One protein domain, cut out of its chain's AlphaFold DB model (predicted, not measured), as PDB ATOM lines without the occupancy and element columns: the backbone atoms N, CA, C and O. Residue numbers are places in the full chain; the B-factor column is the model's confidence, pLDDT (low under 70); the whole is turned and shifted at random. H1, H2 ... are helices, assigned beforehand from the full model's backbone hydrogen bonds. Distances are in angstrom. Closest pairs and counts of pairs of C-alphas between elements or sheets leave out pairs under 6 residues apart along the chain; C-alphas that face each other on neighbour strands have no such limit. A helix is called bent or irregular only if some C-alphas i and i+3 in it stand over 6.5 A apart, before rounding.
ATOM      1  N   ASN A  44     338.125 242.945 241.486       84.62
ATOM      2  CA  ASN A  44     339.158 241.969 241.869       84.62
ATOM      3  C   ASN A  44     338.658 240.516 241.981       84.62
ATOM      4  O   ASN A  44     339.133 239.753 242.825       84.62
ATOM      5  N   LEU A  45     337.700 240.130 241.137       87.19
ATOM      6  CA  LEU A  45     337.292 238.733 241.011       87.19
ATOM      7  C   LEU A  45     338.472 237.873 240.551       87.19
ATOM      8  O   LEU A  45     339.231 238.262 239.668       87.19
ATOM      9  N   VAL A  46     338.591 236.675 241.120       90.50
ATOM     10  CA  VAL A  46     339.482 235.649 240.576       90.50
ATOM     11  C   VAL A  46     338.763 235.005 239.399       90.50
ATOM     12  O   VAL A  46     337.689 234.428 239.566       90.50
ATOM     13  N   TYR A  47     339.347 235.109 238.212       92.25
ATOM     14  CA  TYR A  47     338.799 234.546 236.984       92.25
ATOM     15  C   TYR A  47     339.741 233.507 236.378       92.25
ATOM     16  O   TYR A  47     340.928 233.432 236.699       92.25
ATOM     17  N   SER A  48     339.180 232.647 235.530       95.62
ATOM     18  CA  SER A  48     339.926 231.574 234.879       95.62
ATOM     19  C   SER A  48     340.886 232.117 233.820       95.62
ATOM     20  O   SER A  48     340.732 233.230 233.316       95.62
ATOM     21  N   LYS A  49     341.838 231.273 233.410       95.81
ATOM     22  CA  LYS A  49     342.725 231.553 232.275       95.81
ATOM     23  C   LYS A  49     341.950 231.835 230.979       95.81
ATOM     24  O   LYS A  49     342.349 232.680 230.192       95.81
ATOM     25  N   ALA A  50     340.823 231.158 230.758       95.00
ATOM     26  CA  ALA A  50     339.984 231.419 229.588       95.00
ATOM     27  C   ALA A  50     339.434 232.855 229.598       95.00
ATOM     28  O   ALA A  50     339.545 233.560 228.600       95.00
ATOM     29  N   ILE A  51     338.921 233.319 230.743       95.06
ATOM     30  CA  ILE A  51     338.421 234.693 230.890       95.06
ATOM     31  C   ILE A  51     339.556 235.703 230.694       95.06
ATOM     32  O   ILE A  51     339.364 236.692 229.994       95.06
ATOM     33  N   SER A  52     340.749 235.445 231.247       96.12
ATOM     34  CA  SER A  52     341.888 236.357 231.076       96.12
ATOM     35  C   SER A  52     342.280 236.540 229.609       96.12
ATOM     36  O   SER A  52     342.573 237.656 229.196       96.12
ATOM     37  N   LEU A  53     342.252 235.461 228.821       97.06
ATOM     38  CA  LEU A  53     342.581 235.498 227.394       97.06
ATOM     39  C   LEU A  53     341.502 236.214 226.571       97.06
ATOM     40  O   LEU A  53     341.829 236.961 225.653       97.06
ATOM     41  N   VAL A  54     340.221 236.047 226.922       96.56
ATOM     42  CA  VAL A  54     339.133 236.827 226.305       96.56
ATOM     43  C   VAL A  54     339.310 238.319 226.601       96.56
ATOM     44  O   VAL A  54     339.228 239.129 225.681       96.56
ATOM     45  N   CYS A  55     339.614 238.692 227.849       95.88
ATOM     46  CA  CYS A  55     339.912 240.081 228.205       95.88
ATOM     47  C   CYS A  55     341.105 240.634 227.414       95.88
ATOM     48  O   CYS A  55     341.020 241.750 226.913       95.88
ATOM     49  N   GLU A  56     342.172 239.852 227.229       97.12
ATOM     50  CA  GLU A  56     343.317 240.269 226.413       97.12
ATOM     51  C   GLU A  56     342.913 240.569 224.959       97.12
ATOM     52  O   GLU A  56     343.355 241.566 224.384       97.12
ATOM     53  N   VAL A  57     342.060 239.738 224.353       97.62
ATOM     54  CA  VAL A  57     341.546 239.998 223.000       97.62
ATOM     55  C   VAL A  57     340.741 241.298 222.967       97.62
ATOM     56  O   VAL A  57     340.974 242.126 222.086       97.62
ATOM     57  N   LEU A  58     339.850 241.522 223.940       97.75
ATOM     58  CA  LEU A  58     339.071 242.762 224.040       97.75
ATOM     59  C   LEU A  58     339.970 243.997 224.216       97.75
ATOM     60  O   LEU A  58     339.742 245.019 223.569       97.75
ATOM     61  N   ASP A  59     341.035 243.891 225.013       97.56
ATOM     62  CA  ASP A  59     342.018 244.963 225.185       97.56
ATOM     63  C   ASP A  59     342.748 245.275 223.873       97.56
ATOM     64  O   ASP A  59     342.960 246.445 223.554       97.56
ATOM     65  N   LYS A  60     343.096 244.262 223.068       97.75
ATOM     66  CA  LYS A  60     343.698 244.472 221.739       97.75
ATOM     67  C   LYS A  60     342.734 245.169 220.779       97.75
ATOM     68  O   LYS A  60     343.156 246.078 220.064       97.75
ATOM     69  N   LEU A  61     341.449 244.799 220.787       97.50
ATOM     70  CA  LEU A  61     340.421 245.500 220.007       97.50
ATOM     71  C   LEU A  61     340.330 246.974 220.415       97.50
ATOM     72  O   LEU A  61     340.320 247.855 219.552       97.50
ATOM     73  N   GLN A  62     340.312 247.241 221.724       96.81
ATOM     74  CA  GLN A  62     340.246 248.585 222.292       96.81
ATOM     75  C   GLN A  62     341.500 249.414 221.984       96.81
ATOM     76  O   GLN A  62     341.386 250.602 221.679       96.81
ATOM     77  N   GLN A  63     342.687 248.810 222.042       97.06
ATOM     78  CA  GLN A  63     343.945 249.470 221.686       97.06
ATOM     79  C   GLN A  63     343.947 249.874 220.215       97.06
ATOM     80  O   GLN A  63     344.227 251.035 219.918       97.06
ATOM     81  N   ALA A  64     343.534 248.968 219.323       97.12
ATOM     82  CA  ALA A  64     343.477 249.232 217.891       97.12
ATOM     83  C   ALA A  64     342.563 250.411 217.539       97.12
ATOM     84  O   ALA A  64     342.848 251.122 216.584       97.12
ATOM     85  N   VAL A  65     341.506 250.699 218.313       96.88
ATOM     86  CA  VAL A  65     340.675 251.906 218.098       96.88
ATOM     87  C   VAL A  65     341.525 253.186 218.086       96.88
ATOM     88  O   VAL A  65     341.234 254.106 217.321       96.88
ATOM     89  N   SER A  66     342.603 253.233 218.873       95.75
ATOM     90  CA  SER A  66     343.517 254.384 218.937       95.75
ATOM     91  C   SER A  66     344.253 254.639 217.616       95.75
ATOM     92  O   SER A  66     344.585 255.785 217.320       95.75
ATOM     93  N   ASP A  67     344.455 253.600 216.802       96.12
ATOM     94  CA  ASP A  67     345.123 253.684 215.497       96.12
ATOM     95  C   ASP A  67     344.181 254.174 214.380       96.12
ATOM     96  O   ASP A  67     344.625 254.549 213.290       96.12
ATOM     97  N   TYR A  68     342.869 254.220 214.651       95.81
ATOM     98  CA  TYR A  68     341.831 254.659 213.713       95.81
ATOM     99  C   TYR A  68     341.002 255.815 214.294       95.81
ATOM    100  O   TYR A  68     339.782 255.683 214.466       95.81
ATOM    101  N   PRO A  69     341.633 256.972 214.578       95.62
ATOM    102  CA  PRO A  69     340.930 258.115 215.135       95.62
ATOM    103  C   PRO A  69     339.793 258.578 214.204       95.62
ATOM    104  O   PRO A  69     339.889 258.411 212.982       95.62
ATOM    105  N   PRO A  70     338.716 259.168 214.755       94.69
ATOM    106  CA  PRO A  70     337.627 259.719 213.959       94.69
ATOM    107  C   PRO A  70     338.126 260.721 212.917       94.69
ATOM    108  O   PRO A  70     338.911 261.617 213.222       94.69
ATOM    109  N   GLU A  71     337.636 260.591 211.688       93.06
ATOM    110  CA  GLU A  71     337.927 261.542 210.615       93.06
ATOM    111  C   GLU A  71     336.982 262.748 210.710       93.06
ATOM    112  O   GLU A  71     335.810 262.599 211.076       93.06
ATOM    113  N   GLU A  72     337.460 263.944 210.356       92.75
ATOM    114  CA  GLU A  72     336.572 265.097 210.202       92.75
ATOM    115  C   GLU A  72     335.575 264.824 209.075       92.75
ATOM    116  O   GLU A  72     335.947 264.557 207.930       92.75
ATOM    117  N   GLN A  73     334.282 264.894 209.393       89.81
ATOM    118  CA  GLN A  73     333.232 264.708 208.405       89.81
ATOM    119  C   GLN A  73     332.071 265.678 208.639       89.81
ATOM    120  O   GLN A  73     331.645 265.875 209.776       89.81
ATOM    121  N   PRO A  74     331.489 266.245 207.566       86.19
ATOM    122  CA  PRO A  74     330.322 267.122 207.678       86.19
ATOM    123  C   PRO A  74     329.037 266.349 208.026       86.19
ATOM    124  O   PRO A  74     327.997 266.944 208.301       86.19
ATOM    125  N   GLN A  75     329.076 265.015 207.959       86.00
ATOM    126  CA  GLN A  75     327.918 264.143 208.096       86.00
ATOM    127  C   GLN A  75     327.733 263.667 209.544       86.00
ATOM    128  O   GLN A  75     328.660 263.164 210.169       86.00
ATOM    129  N   ARG A  76     326.492 263.747 210.044       89.31
ATOM    130  CA  ARG A  76     326.101 263.348 211.413       89.31
ATOM    131  C   ARG A  76     325.896 261.841 211.641       89.31
ATOM    132  O   ARG A  76     325.481 261.448 212.723       89.31
ATOM    133  N   PHE A  77     326.062 261.024 210.603       88.06
ATOM    134  CA  PHE A  77     325.964 259.564 210.706       88.06
ATOM    135  C   PHE A  77     327.311 258.979 211.161       88.06
ATOM    136  O   PHE A  77     328.240 259.738 211.435       88.06
ATOM    137  N   GLY A  78     327.419 257.652 211.262       92.00
ATOM    138  CA  GLY A  78     328.627 256.984 211.748       92.00
ATOM    139  C   GLY A  78     329.918 257.435 211.048       92.00
ATOM    140  O   GLY A  78     329.912 257.800 209.867       92.00
ATOM    141  N   ASN A  79     331.027 257.453 211.792       95.25
ATOM    142  CA  ASN A  79     332.316 257.917 211.283       95.25
ATOM    143  C   ASN A  79     332.957 256.875 210.359       95.25
ATOM    144  O   ASN A  79     333.010 255.690 210.693       95.25
ATOM    145  N   LYS A  80     333.475 257.309 209.204       93.31
ATOM    146  CA  LYS A  80     334.105 256.408 208.224       93.31
ATOM    147  C   LYS A  80     335.367 255.719 208.745       93.31
ATOM    148  O   LYS A  80     335.685 254.648 208.228       93.31
ATOM    149  N   SER A  81     336.027 256.257 209.776       95.88
ATOM    150  CA  SER A  81     337.174 255.606 210.422       95.88
ATOM    151  C   SER A  81     336.831 254.202 210.934       95.88
ATOM    152  O   SER A  81     337.669 253.305 210.848       95.88
ATOM    153  N   PHE A  82     335.570 253.963 211.326       97.12
ATOM    154  CA  PHE A  82     335.081 252.639 211.718       97.12
ATOM    155  C   PHE A  82     335.311 251.585 210.635       97.12
ATOM    156  O   PHE A  82     335.635 250.449 210.949       97.12
ATOM    157  N   ARG A  83     335.203 251.943 209.349       96.50
ATOM    158  CA  ARG A  83     335.445 250.994 208.253       96.50
ATOM    159  C   ARG A  83     336.885 250.514 208.232       96.50
ATOM    160  O   ARG A  83     337.119 249.341 207.991       96.50
ATOM    161  N   ARG A  84     337.830 251.416 208.502       97.06
ATOM    162  CA  ARG A  84     339.259 251.097 208.531       97.06
ATOM    163  C   ARG A  84     339.587 250.203 209.726       97.06
ATOM    164  O   ARG A  84     340.259 249.195 209.542       97.06
ATOM    165  N   TRP A  85     339.041 250.523 210.900       98.25
ATOM    166  CA  TRP A  85     339.151 249.663 212.082       98.25
ATOM    167  C   TRP A  85     338.502 248.288 211.851       98.25
ATOM    168  O   TRP A  85     339.082 247.262 212.184       98.25
ATOM    169  N   PHE A  86     337.335 248.243 211.205       98.31
ATOM    170  CA  PHE A  86     336.648 246.993 210.888       98.31
ATOM    171  C   PHE A  86     337.429 246.144 209.876       98.31
ATOM    172  O   PHE A  86     337.521 244.935 210.050       98.31
ATOM    173  N   THR A  87     338.032 246.745 208.842       98.19
ATOM    174  CA  THR A  87     338.927 246.024 207.919       98.19
ATOM    175  C   THR A  87     340.112 245.417 208.664       98.19
ATOM    176  O   THR A  87     340.411 244.244 208.464       98.19
ATOM    177  N   TRP A  88     340.729 246.167 209.582       98.25
ATOM    178  CA  TRP A  88     341.778 245.624 210.442       98.25
ATOM    179  C   TRP A  88     341.283 244.446 211.281       98.25
ATOM    180  O   TRP A  88     341.960 243.420 211.338       98.25
ATOM    181  N   LEU A  89     340.091 244.541 211.878       98.25
ATOM    182  CA  LEU A  89     339.500 243.421 212.607       98.25
ATOM    183  C   LEU A  89     339.338 242.198 211.699       98.25
ATOM    184  O   LEU A  89     339.767 241.117 212.080       98.25
ATOM    185  N   GLN A  90     338.790 242.356 210.491       97.38
ATOM    186  CA  GLN A  90     338.623 241.246 209.544       97.38
ATOM    187  C   GLN A  90     339.950 240.561 209.197       97.38
ATOM    188  O   GLN A  90     340.008 239.338 209.105       97.38
ATOM    189  N   GLU A  91     341.020 241.339 209.028       97.81
ATOM    190  CA  GLU A  91     342.361 240.826 208.724       97.81
ATOM    191  C   GLU A  91     343.021 240.132 209.927       97.81
ATOM    192  O   GLU A  91     343.856 239.246 209.745       97.81
ATOM    193  N   ASN A  92     342.642 240.500 211.157       98.00
ATOM    194  CA  ASN A  92     343.294 240.038 212.385       98.00
ATOM    195  C   ASN A  92     342.440 239.084 213.238       98.00
ATOM    196  O   ASN A  92     342.976 238.482 214.167       98.00
ATOM    197  N   ALA A  93     341.153 238.891 212.933       97.12
ATOM    198  CA  ALA A  93     340.213 238.140 213.772       97.12
ATOM    199  C   ALA A  93     340.684 236.707 214.064       97.12
ATOM    200  O   ALA A  93     340.667 236.282 215.213       97.12
ATOM    201  N   ILE A  94     341.190 235.985 213.056       96.19
ATOM    202  CA  ILE A  94     341.717 234.620 213.239       96.19
ATOM    203  C   ILE A  94     342.918 234.611 214.194       96.19
ATOM    204  O   ILE A  94     342.999 233.763 215.080       96.19
ATOM    205  N   SER A  95     343.838 235.568 214.040       96.38
ATOM    206  CA  SER A  95     345.016 235.696 214.909       96.38
ATOM    207  C   SER A  95     344.608 236.014 216.350       96.38
ATOM    208  O   SER A  95     345.093 235.384 217.289       96.38
ATOM    209  N   LEU A  96     343.647 236.927 216.522       96.69
ATOM    210  CA  LEU A  96     343.084 237.282 217.824       96.69
ATOM    211  C   LEU A  96     342.420 236.075 218.499       96.69
ATOM    212  O   LEU A  96     342.721 235.776 219.650       96.69
ATOM    213  N   CYS A  97     341.576 235.329 217.783       94.62
ATOM    214  CA  CYS A  97     340.952 234.114 218.307       94.62
ATOM    215  C   CYS A  97     341.978 233.015 218.620       94.62
ATOM    216  O   CYS A  97     341.791 232.251 219.568       94.62
ATOM    217  N   SER A  98     343.092 232.959 217.882       94.38
ATOM    218  CA  SER A  98     344.163 232.004 218.162       94.38
ATOM    219  C   SER A  98     344.831 232.240 219.509       94.38
ATOM    220  O   SER A  98     345.260 231.256 220.100       94.38
ATOM    221  N   ILE A  99     344.879 233.474 220.027       94.75
ATOM    222  CA  ILE A  99     345.377 233.748 221.391       94.75
ATOM    223  C   ILE A  99     344.577 232.928 222.403       94.75
ATOM    224  O   ILE A  99     345.148 232.267 223.265       94.75
ATOM    225  N   ILE A 100     343.249 232.902 222.256       93.56
ATOM    226  CA  ILE A 100     342.368 232.188 223.181       93.56
ATOM    227  C   ILE A 100     342.660 230.690 223.136       93.56
ATOM    228  O   ILE A 100     342.944 230.102 224.173       93.56
ATOM    229  N   PHE A 101     342.619 230.053 221.964       90.56
ATOM    230  CA  PHE A 101     342.766 228.596 221.891       90.56
ATOM    231  C   PHE A 101     344.195 228.111 222.131       90.56
ATOM    232  O   PHE A 101     344.397 227.203 222.943       90.56
ATOM    233  N   HIS A 102     345.180 228.730 221.474       89.38
ATOM    234  CA  HIS A 102     346.582 228.340 221.592       89.38
ATOM    235  C   HIS A 102     347.082 228.520 223.025       89.38
ATOM    236  O   HIS A 102     347.583 227.568 223.623       89.38
ATOM    237  N   ASP A 103     346.887 229.705 223.611       91.19
ATOM    238  CA  ASP A 103     347.453 229.987 224.927       91.19
ATOM    239  C   ASP A 103     346.653 229.311 226.034       91.19
ATOM    240  O   ASP A 103     347.232 228.957 227.062       91.19
ATOM    241  N   HIS A 104     345.352 229.055 225.845       92.44
ATOM    242  CA  HIS A 104     344.592 228.197 226.756       92.44
ATOM    243  C   HIS A 104     345.074 226.738 226.699       92.44
ATOM    244  O   HIS A 104     345.101 226.076 227.738       92.44
ATOM    245  N   GLY A 105     345.515 226.269 225.528       90.81
ATOM    246  CA  GLY A 105     345.892 224.879 225.260       90.81
ATOM    247  C   GLY A 105     344.740 224.023 224.724       90.81
ATOM    248  O   GLY A 105     344.823 222.798 224.763       90.81
ATOM    249  N   THR A 106     343.657 224.647 224.246       87.19
ATOM    250  CA  THR A 106     342.533 223.940 223.617       87.19
ATOM    251  C   THR A 106     342.866 223.665 222.159       87.19
ATOM    252  O   THR A 106     342.848 224.571 221.330       87.19
ATOM    253  N   THR A 107     343.166 222.409 221.845       82.69
ATOM    254  CA  THR A 107     343.476 221.971 220.474       82.69
ATOM    255  C   THR A 107     342.641 220.782 220.010       82.69
ATOM    256  O   THR A 107     342.663 220.460 218.823       82.69
ATOM    257  N   ASP A 108     341.903 220.148 220.923       85.38
ATOM    258  CA  ASP A 108     341.042 219.006 220.633       85.38
ATOM    259  C   ASP A 108     339.597 219.463 220.411       85.38
ATOM    260  O   ASP A 108     338.969 220.045 221.298       85.38
ATOM    261  N   PHE A 109     339.091 219.187 219.215       86.88
ATOM    262  CA  PHE A 109     337.732 219.481 218.779       86.88
ATOM    263  C   PHE A 109     337.104 218.209 218.198       86.88
ATOM    264  O   PHE A 109     336.686 218.172 217.043       86.88
ATOM    265  N   SER A 110     337.115 217.121 218.972       87.25
ATOM    266  CA  SER A 110     336.592 215.821 218.538       87.25
ATOM    267  C   SER A 110     335.063 215.702 218.583       87.25
ATOM    268  O   SER A 110     334.522 214.774 217.983       87.25
ATOM    269  N   ASP A 111     334.370 216.590 219.305       81.38
ATOM    270  CA  ASP A 111     332.913 216.549 219.487       81.38
ATOM    271  C   ASP A 111     332.290 217.966 219.549       81.38
ATOM    272  O   ASP A 111     332.441 218.649 220.565       81.38
ATOM    273  N   PRO A 112     331.606 218.429 218.483       79.56
ATOM    274  CA  PRO A 112     331.549 217.806 217.160       79.56
ATOM    275  C   PRO A 112     332.932 217.830 216.478       79.56
ATOM    276  O   PRO A 112     333.706 218.759 216.708       79.56
ATOM    277  N   PRO A 113     333.256 216.839 215.625       89.19
ATOM    278  CA  PRO A 113     334.560 216.758 214.979       89.19
ATOM    279  C   PRO A 113     334.738 217.896 213.970       89.19
ATOM    280  O   PRO A 113     334.162 217.862 212.881       89.19
ATOM    281  N   ILE A 114     335.563 218.879 214.325       91.69
ATOM    282  CA  ILE A 114     335.981 219.985 213.453       91.69
ATOM    283  C   ILE A 114     337.496 220.168 213.549       91.69
ATOM    284  O   ILE A 114     338.120 219.823 214.550       91.69
ATOM    285  N   SER A 115     338.133 220.686 212.502       92.25
ATOM    286  CA  SER A 115     339.558 221.017 212.592       92.25
ATOM    287  C   SER A 115     339.791 222.273 213.441       92.25
ATOM    288  O   SER A 115     338.943 223.162 213.509       92.25
ATOM    289  N   TYR A 116     340.984 222.394 214.034       90.69
ATOM    290  CA  TYR A 116     341.412 223.602 214.756       90.69
ATOM    291  C   TYR A 116     341.240 224.877 213.910       90.69
ATOM    292  O   TYR A 116     340.779 225.905 214.400       90.69
ATOM    293  N   THR A 117     341.562 224.795 212.617       91.50
ATOM    294  CA  THR A 117     341.383 225.905 211.673       91.50
ATOM    295  C   THR A 117     339.911 226.259 211.482       91.50
ATOM    296  O   THR A 117     339.574 227.437 211.469       91.50
ATOM    297  N   GLU A 118     339.019 225.273 211.371       92.69
ATOM    298  CA  GLU A 118     337.582 225.532 211.233       92.69
ATOM    299  C   GLU A 118     336.988 226.163 212.493       92.69
ATOM    300  O   GLU A 118     336.219 227.113 212.369       92.69
ATOM    301  N   ALA A 119     337.397 225.705 213.679       91.75
ATOM    302  CA  ALA A 119     336.996 226.311 214.947       91.75
ATOM    303  C   ALA A 119     337.438 227.782 215.036       91.75
ATOM    304  O   ALA A 119     336.668 228.650 215.449       91.75
ATOM    305  N   LEU A 120     338.669 228.083 214.607       92.94
ATOM    306  CA  LEU A 120     339.170 229.455 214.540       92.94
ATOM    307  C   LEU A 120     338.385 230.321 213.559       92.94
ATOM    308  O   LEU A 120     338.034 231.445 213.901       92.94
ATOM    309  N   GLU A 121     338.116 229.820 212.352       94.69
ATOM    310  CA  GLU A 121     337.335 230.541 211.342       94.69
ATOM    311  C   GLU A 121     335.915 230.850 211.830       94.69
ATOM    312  O   GLU A 121     335.404 231.945 211.591       94.69
ATOM    313  N   GLU A 122     335.282 229.901 212.521       94.31
ATOM    314  CA  GLU A 122     333.935 230.060 213.060       94.31
ATOM    315  C   GLU A 122     333.894 231.127 214.159       94.31
ATOM    316  O   GLU A 122     333.129 232.091 214.052       94.31
ATOM    317  N   VAL A 123     334.767 231.027 215.167       94.25
ATOM    318  CA  VAL A 123     334.822 232.005 216.266       94.25
ATOM    319  C   VAL A 123     335.262 233.385 215.777       94.25
ATOM    320  O   VAL A 123     334.687 234.389 216.195       94.25
ATOM    321  N   ALA A 124     336.212 233.463 214.840       96.31
ATOM    322  CA  ALA A 124     336.603 234.724 214.212       96.31
ATOM    323  C   ALA A 124     335.439 235.371 213.447       96.31
ATOM    324  O   ALA A 124     335.302 236.599 213.438       96.31
ATOM    325  N   GLY A 125     334.578 234.553 212.834       96.69
ATOM    326  CA  GLY A 125     333.338 235.004 212.213       96.69
ATOM    327  C   GLY A 125     332.393 235.659 213.220       96.69
ATOM    328  O   GLY A 125     331.956 236.786 212.988       96.69
ATOM    329  N   TYR A 126     332.124 234.998 214.351       97.12
ATOM    330  CA  TYR A 126     331.268 235.553 215.408       97.12
ATOM    331  C   TYR A 126     331.857 236.837 216.007       97.12
ATOM    332  O   TYR A 126     331.159 237.847 216.088       97.12
ATOM    333  N   LEU A 127     333.166 236.853 216.292       97.31
ATOM    334  CA  LEU A 127     333.870 238.044 216.772       97.31
ATOM    335  C   LEU A 127     333.711 239.228 215.808       97.31
ATOM    336  O   LEU A 127     333.410 240.342 216.233       97.31
ATOM    337  N   THR A 128     333.876 238.995 214.507       97.44
ATOM    338  CA  THR A 128     333.757 240.041 213.481       97.44
ATOM    339  C   THR A 128     332.328 240.578 213.373       97.44
ATOM    340  O   THR A 128     332.129 241.783 213.230       97.44
ATOM    341  N   GLU A 129     331.318 239.711 213.467       96.88
ATOM    342  CA  GLU A 129     329.908 240.117 213.425       96.88
ATOM    343  C   GLU A 129     329.429 240.758 214.742       96.88
ATOM    344  O   GLU A 129     328.370 241.388 214.762       96.88
ATOM    345  N   SER A 130     330.207 240.669 215.827       97.62
ATOM    346  CA  SER A 130     329.832 241.192 217.150       97.62
ATOM    347  C   SER A 130     329.986 242.708 217.324       97.62
ATOM    348  O   SER A 130     329.458 243.278 218.276       97.62
ATOM    349  N   VAL A 131     330.683 243.393 216.408       97.06
ATOM    350  CA  VAL A 131     331.133 244.787 216.610       97.06
ATOM    351  C   VAL A 131     330.394 245.832 215.766       97.06
ATOM    352  O   VAL A 131     330.727 247.016 215.810       97.06
ATOM    353  N   GLY A 132     329.386 245.421 214.995       96.88
ATOM    354  CA  GLY A 132     328.595 246.303 214.129       96.88
ATOM    355  C   GLY A 132     328.747 246.008 212.636       96.88
ATOM    356  O   GLY A 132     329.406 245.057 212.226       96.88
ATOM    357  N   ASN A 133     328.128 246.836 211.792       96.94
ATOM    358  CA  ASN A 133     328.189 246.687 210.335       96.94
ATOM    359  C   ASN A 133     329.003 247.807 209.674       96.94
ATOM    360  O   ASN A 133     328.611 248.969 209.723       96.94
ATOM    361  N   SER A 134     330.098 247.484 208.981       96.38
ATOM    362  CA  SER A 134     330.990 248.488 208.363       96.38
ATOM    363  C   SER A 134     330.355 249.305 207.229       96.38
ATOM    364  O   SER A 134     330.711 250.467 207.007       96.38
ATOM    365  N   ILE A 135     329.384 248.737 206.512       94.31
ATOM    366  CA  ILE A 135     328.709 249.429 205.408       94.31
ATOM    367  C   ILE A 135     327.753 250.483 205.967       94.31
ATOM    368  O   ILE A 135     327.854 251.658 205.590       94.31
ATOM    369  N   ARG A 136     326.856 250.067 206.871       95.62
ATOM    370  CA  ARG A 136     325.830 250.925 207.484       95.62
ATOM    371  C   ARG A 136     326.376 251.815 208.605       95.62
ATOM    372  O   ARG A 136     325.809 252.876 208.844       95.62
ATOM    373  N   ILE A 137     327.492 251.418 209.218       95.81
ATOM    374  CA  ILE A 137     328.109 252.033 210.403       95.81
ATOM    375  C   ILE A 137     327.077 252.143 211.532       95.81
ATOM    376  O   ILE A 137     326.764 253.226 212.027       95.81
ATOM    377  N   ASP A 138     326.501 250.994 211.879       96.38
ATOM    378  CA  ASP A 138     325.521 250.838 212.946       96.38
ATOM    379  C   ASP A 138     325.852 249.651 213.858       96.38
ATOM    380  O   ASP A 138     326.665 248.785 213.526       96.38
ATOM    381  N   TYR A 139     325.218 249.660 215.029       97.44
ATOM    382  CA  TYR A 139     325.263 248.610 216.037       97.44
ATOM    383  C   TYR A 139     323.838 248.349 216.538       97.44
ATOM    384  O   TYR A 139     323.000 249.252 216.561       97.44
ATOM    385  N   GLY A 140     323.549 247.118 216.945       97.12
ATOM    386  CA  GLY A 140     322.227 246.683 217.376       97.12
ATOM    387  C   GLY A 140     322.283 245.315 218.044       97.12
ATOM    388  O   GLY A 140     323.328 244.672 218.064       97.12
ATOM    389  N   THR A 141     321.146 244.846 218.554       97.06
ATOM    390  CA  THR A 141     321.058 243.625 219.378       97.06
ATOM    391  C   THR A 141     321.489 242.344 218.662       97.06
ATOM    392  O   THR A 141     321.865 241.376 219.308       97.06
ATOM    393  N   GLY A 142     321.472 242.314 217.326       96.12
ATOM    394  CA  GLY A 142     322.026 241.188 216.569       96.12
ATOM    395  C   GLY A 142     323.550 241.077 216.681       96.12
ATOM    396  O   GLY A 142     324.068 239.969 216.685       96.12
ATOM    397  N   HIS A 143     324.245 242.212 216.803       96.75
ATOM    398  CA  HIS A 143     325.689 242.255 217.038       96.75
ATOM    399  C   HIS A 143     326.004 241.865 218.487       96.75
ATOM    400  O   HIS A 143     326.880 241.044 218.720       96.75
ATOM    401  N   GLU A 144     325.215 242.359 219.443       96.62
ATOM    402  CA  GLU A 144     325.299 241.943 220.852       96.62
ATOM    403  C   GLU A 144     325.072 240.437 221.033       96.62
ATOM    404  O   GLU A 144     325.756 239.796 221.812       96.62
ATOM    405  N   LEU A 145     324.151 239.827 220.283       96.25
ATOM    406  CA  LEU A 145     323.939 238.380 220.357       96.25
ATOM    407  C   LEU A 145     325.135 237.564 219.831       96.25
ATOM    408  O   LEU A 145     325.275 236.399 220.191       96.25
ATOM    409  N   ALA A 146     325.947 238.142 218.944       94.50
ATOM    410  CA  ALA A 146     327.108 237.479 218.356       94.50
ATOM    411  C   ALA A 146     328.390 237.617 219.200       94.50
ATOM    412  O   ALA A 146     329.364 236.936 218.881       94.50
ATOM    413  N   SER A 147     328.406 238.495 220.216       81.25
ATOM    414  CA  SER A 147     329.537 238.667 221.146       81.25
ATOM    415  C   SER A 147     329.608 237.547 222.175       81.25
ATOM    416  O   SER A 147     330.729 237.060 222.428       81.25
TER     417      SER A 147
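AT A GLANCE: This is residues 44 to 147 of the 147 residues of the protein "Serine/threonine-protein phosphatase 2A activator" of Schistosoma japonicum (UniProt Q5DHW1). An elongated stack of helices is built round a bent helix, H2, which lies between H1 on one side and H3 on the other and touches both; the short H4 packs on the last residues of H3, away from H1. The long link of residues 66 to 80 loops out at one end of the longest axis, and the link from H2 to H3 turns at the other end. The printed part has 104 residues with four named helices, H1, H2, H3 and H4 in that order, and no named strand; the class is all helix. It is only just loose, close to compact, with a radius of gyration of the C-alphas of 15.7 A, and it spans 52 by 34 by 24 A.

IN THESE COORDINATES: H1 is residues 49 to 65, from C-alpha 49 at (342.725, 231.553, 232.275), and is 24.9 A long. H2, residues 81 to 104, was assigned as one helix by its hydrogen bonds but is bent: C-alphas 91 and 94 are 7.7 A apart. Its arms are H2a, residues 81 to 91, 15.8 A long, and H2b, residues 94 to 104, 15.2 A long, which ends with C-alpha 104 at (344.592, 228.197, 226.756). H3 is residues 116 to 129, 20.2 A long. H4 is residues 141 to 146 and ends with C-alpha 146 at (327.108, 237.479, 218.356).

HOW THE PARTS SIT: H1 touches H2b at a shallow tilt of 26 degrees, opposite ways; their closest C-alphas, those of Leu 53 and Ile 100, are 5.4 A apart. With residues 61 to 65 alone, H1 only just touches H2a, with 3 pairs of C-alphas within 8 A, the closest being Val 65 and Trp 85 at 6.6 A; the two form a helical hairpin at a steep tilt of 43 degrees. The lines of H2a and H2b stand at a steep tilt of 55 degrees. H3 touches H2b with residues 120 to 124 alone, at a steep tilt of 58 degrees; the closest C-alphas, those of Ile 94 and Ala 124, are 5.2 A apart. With residue 128 alone, H3 only just touches H2a, with 3 pairs within 8 A; the closest C-alphas, those of Gln 90 and Thr 128, are 6.4 A apart. H3 and H4 form a helical hairpin at a shallow tilt of 16 degrees; H3 touches H4 with residues 126 to 129 alone, and the closest C-alphas, those of Tyr 126 and Ala 146, are 5.5 A apart. H1 is apart from H3 and H4. In H1, H2a, H3 and H4 every O i to N i+4 pair is within hydrogen-bond range; in H2b, 6 of 7 are.

THE WHOLE: The C-alphas farthest apart are those of Pro 74 and Ser 110, at 52.8 A. The three links, of 15, 11 and 11 residues, are long. The printed part has no cut and ends at Ser 147, the chain's last residue. Its mean pLDDT is 94.0, and no printed residue is under 70.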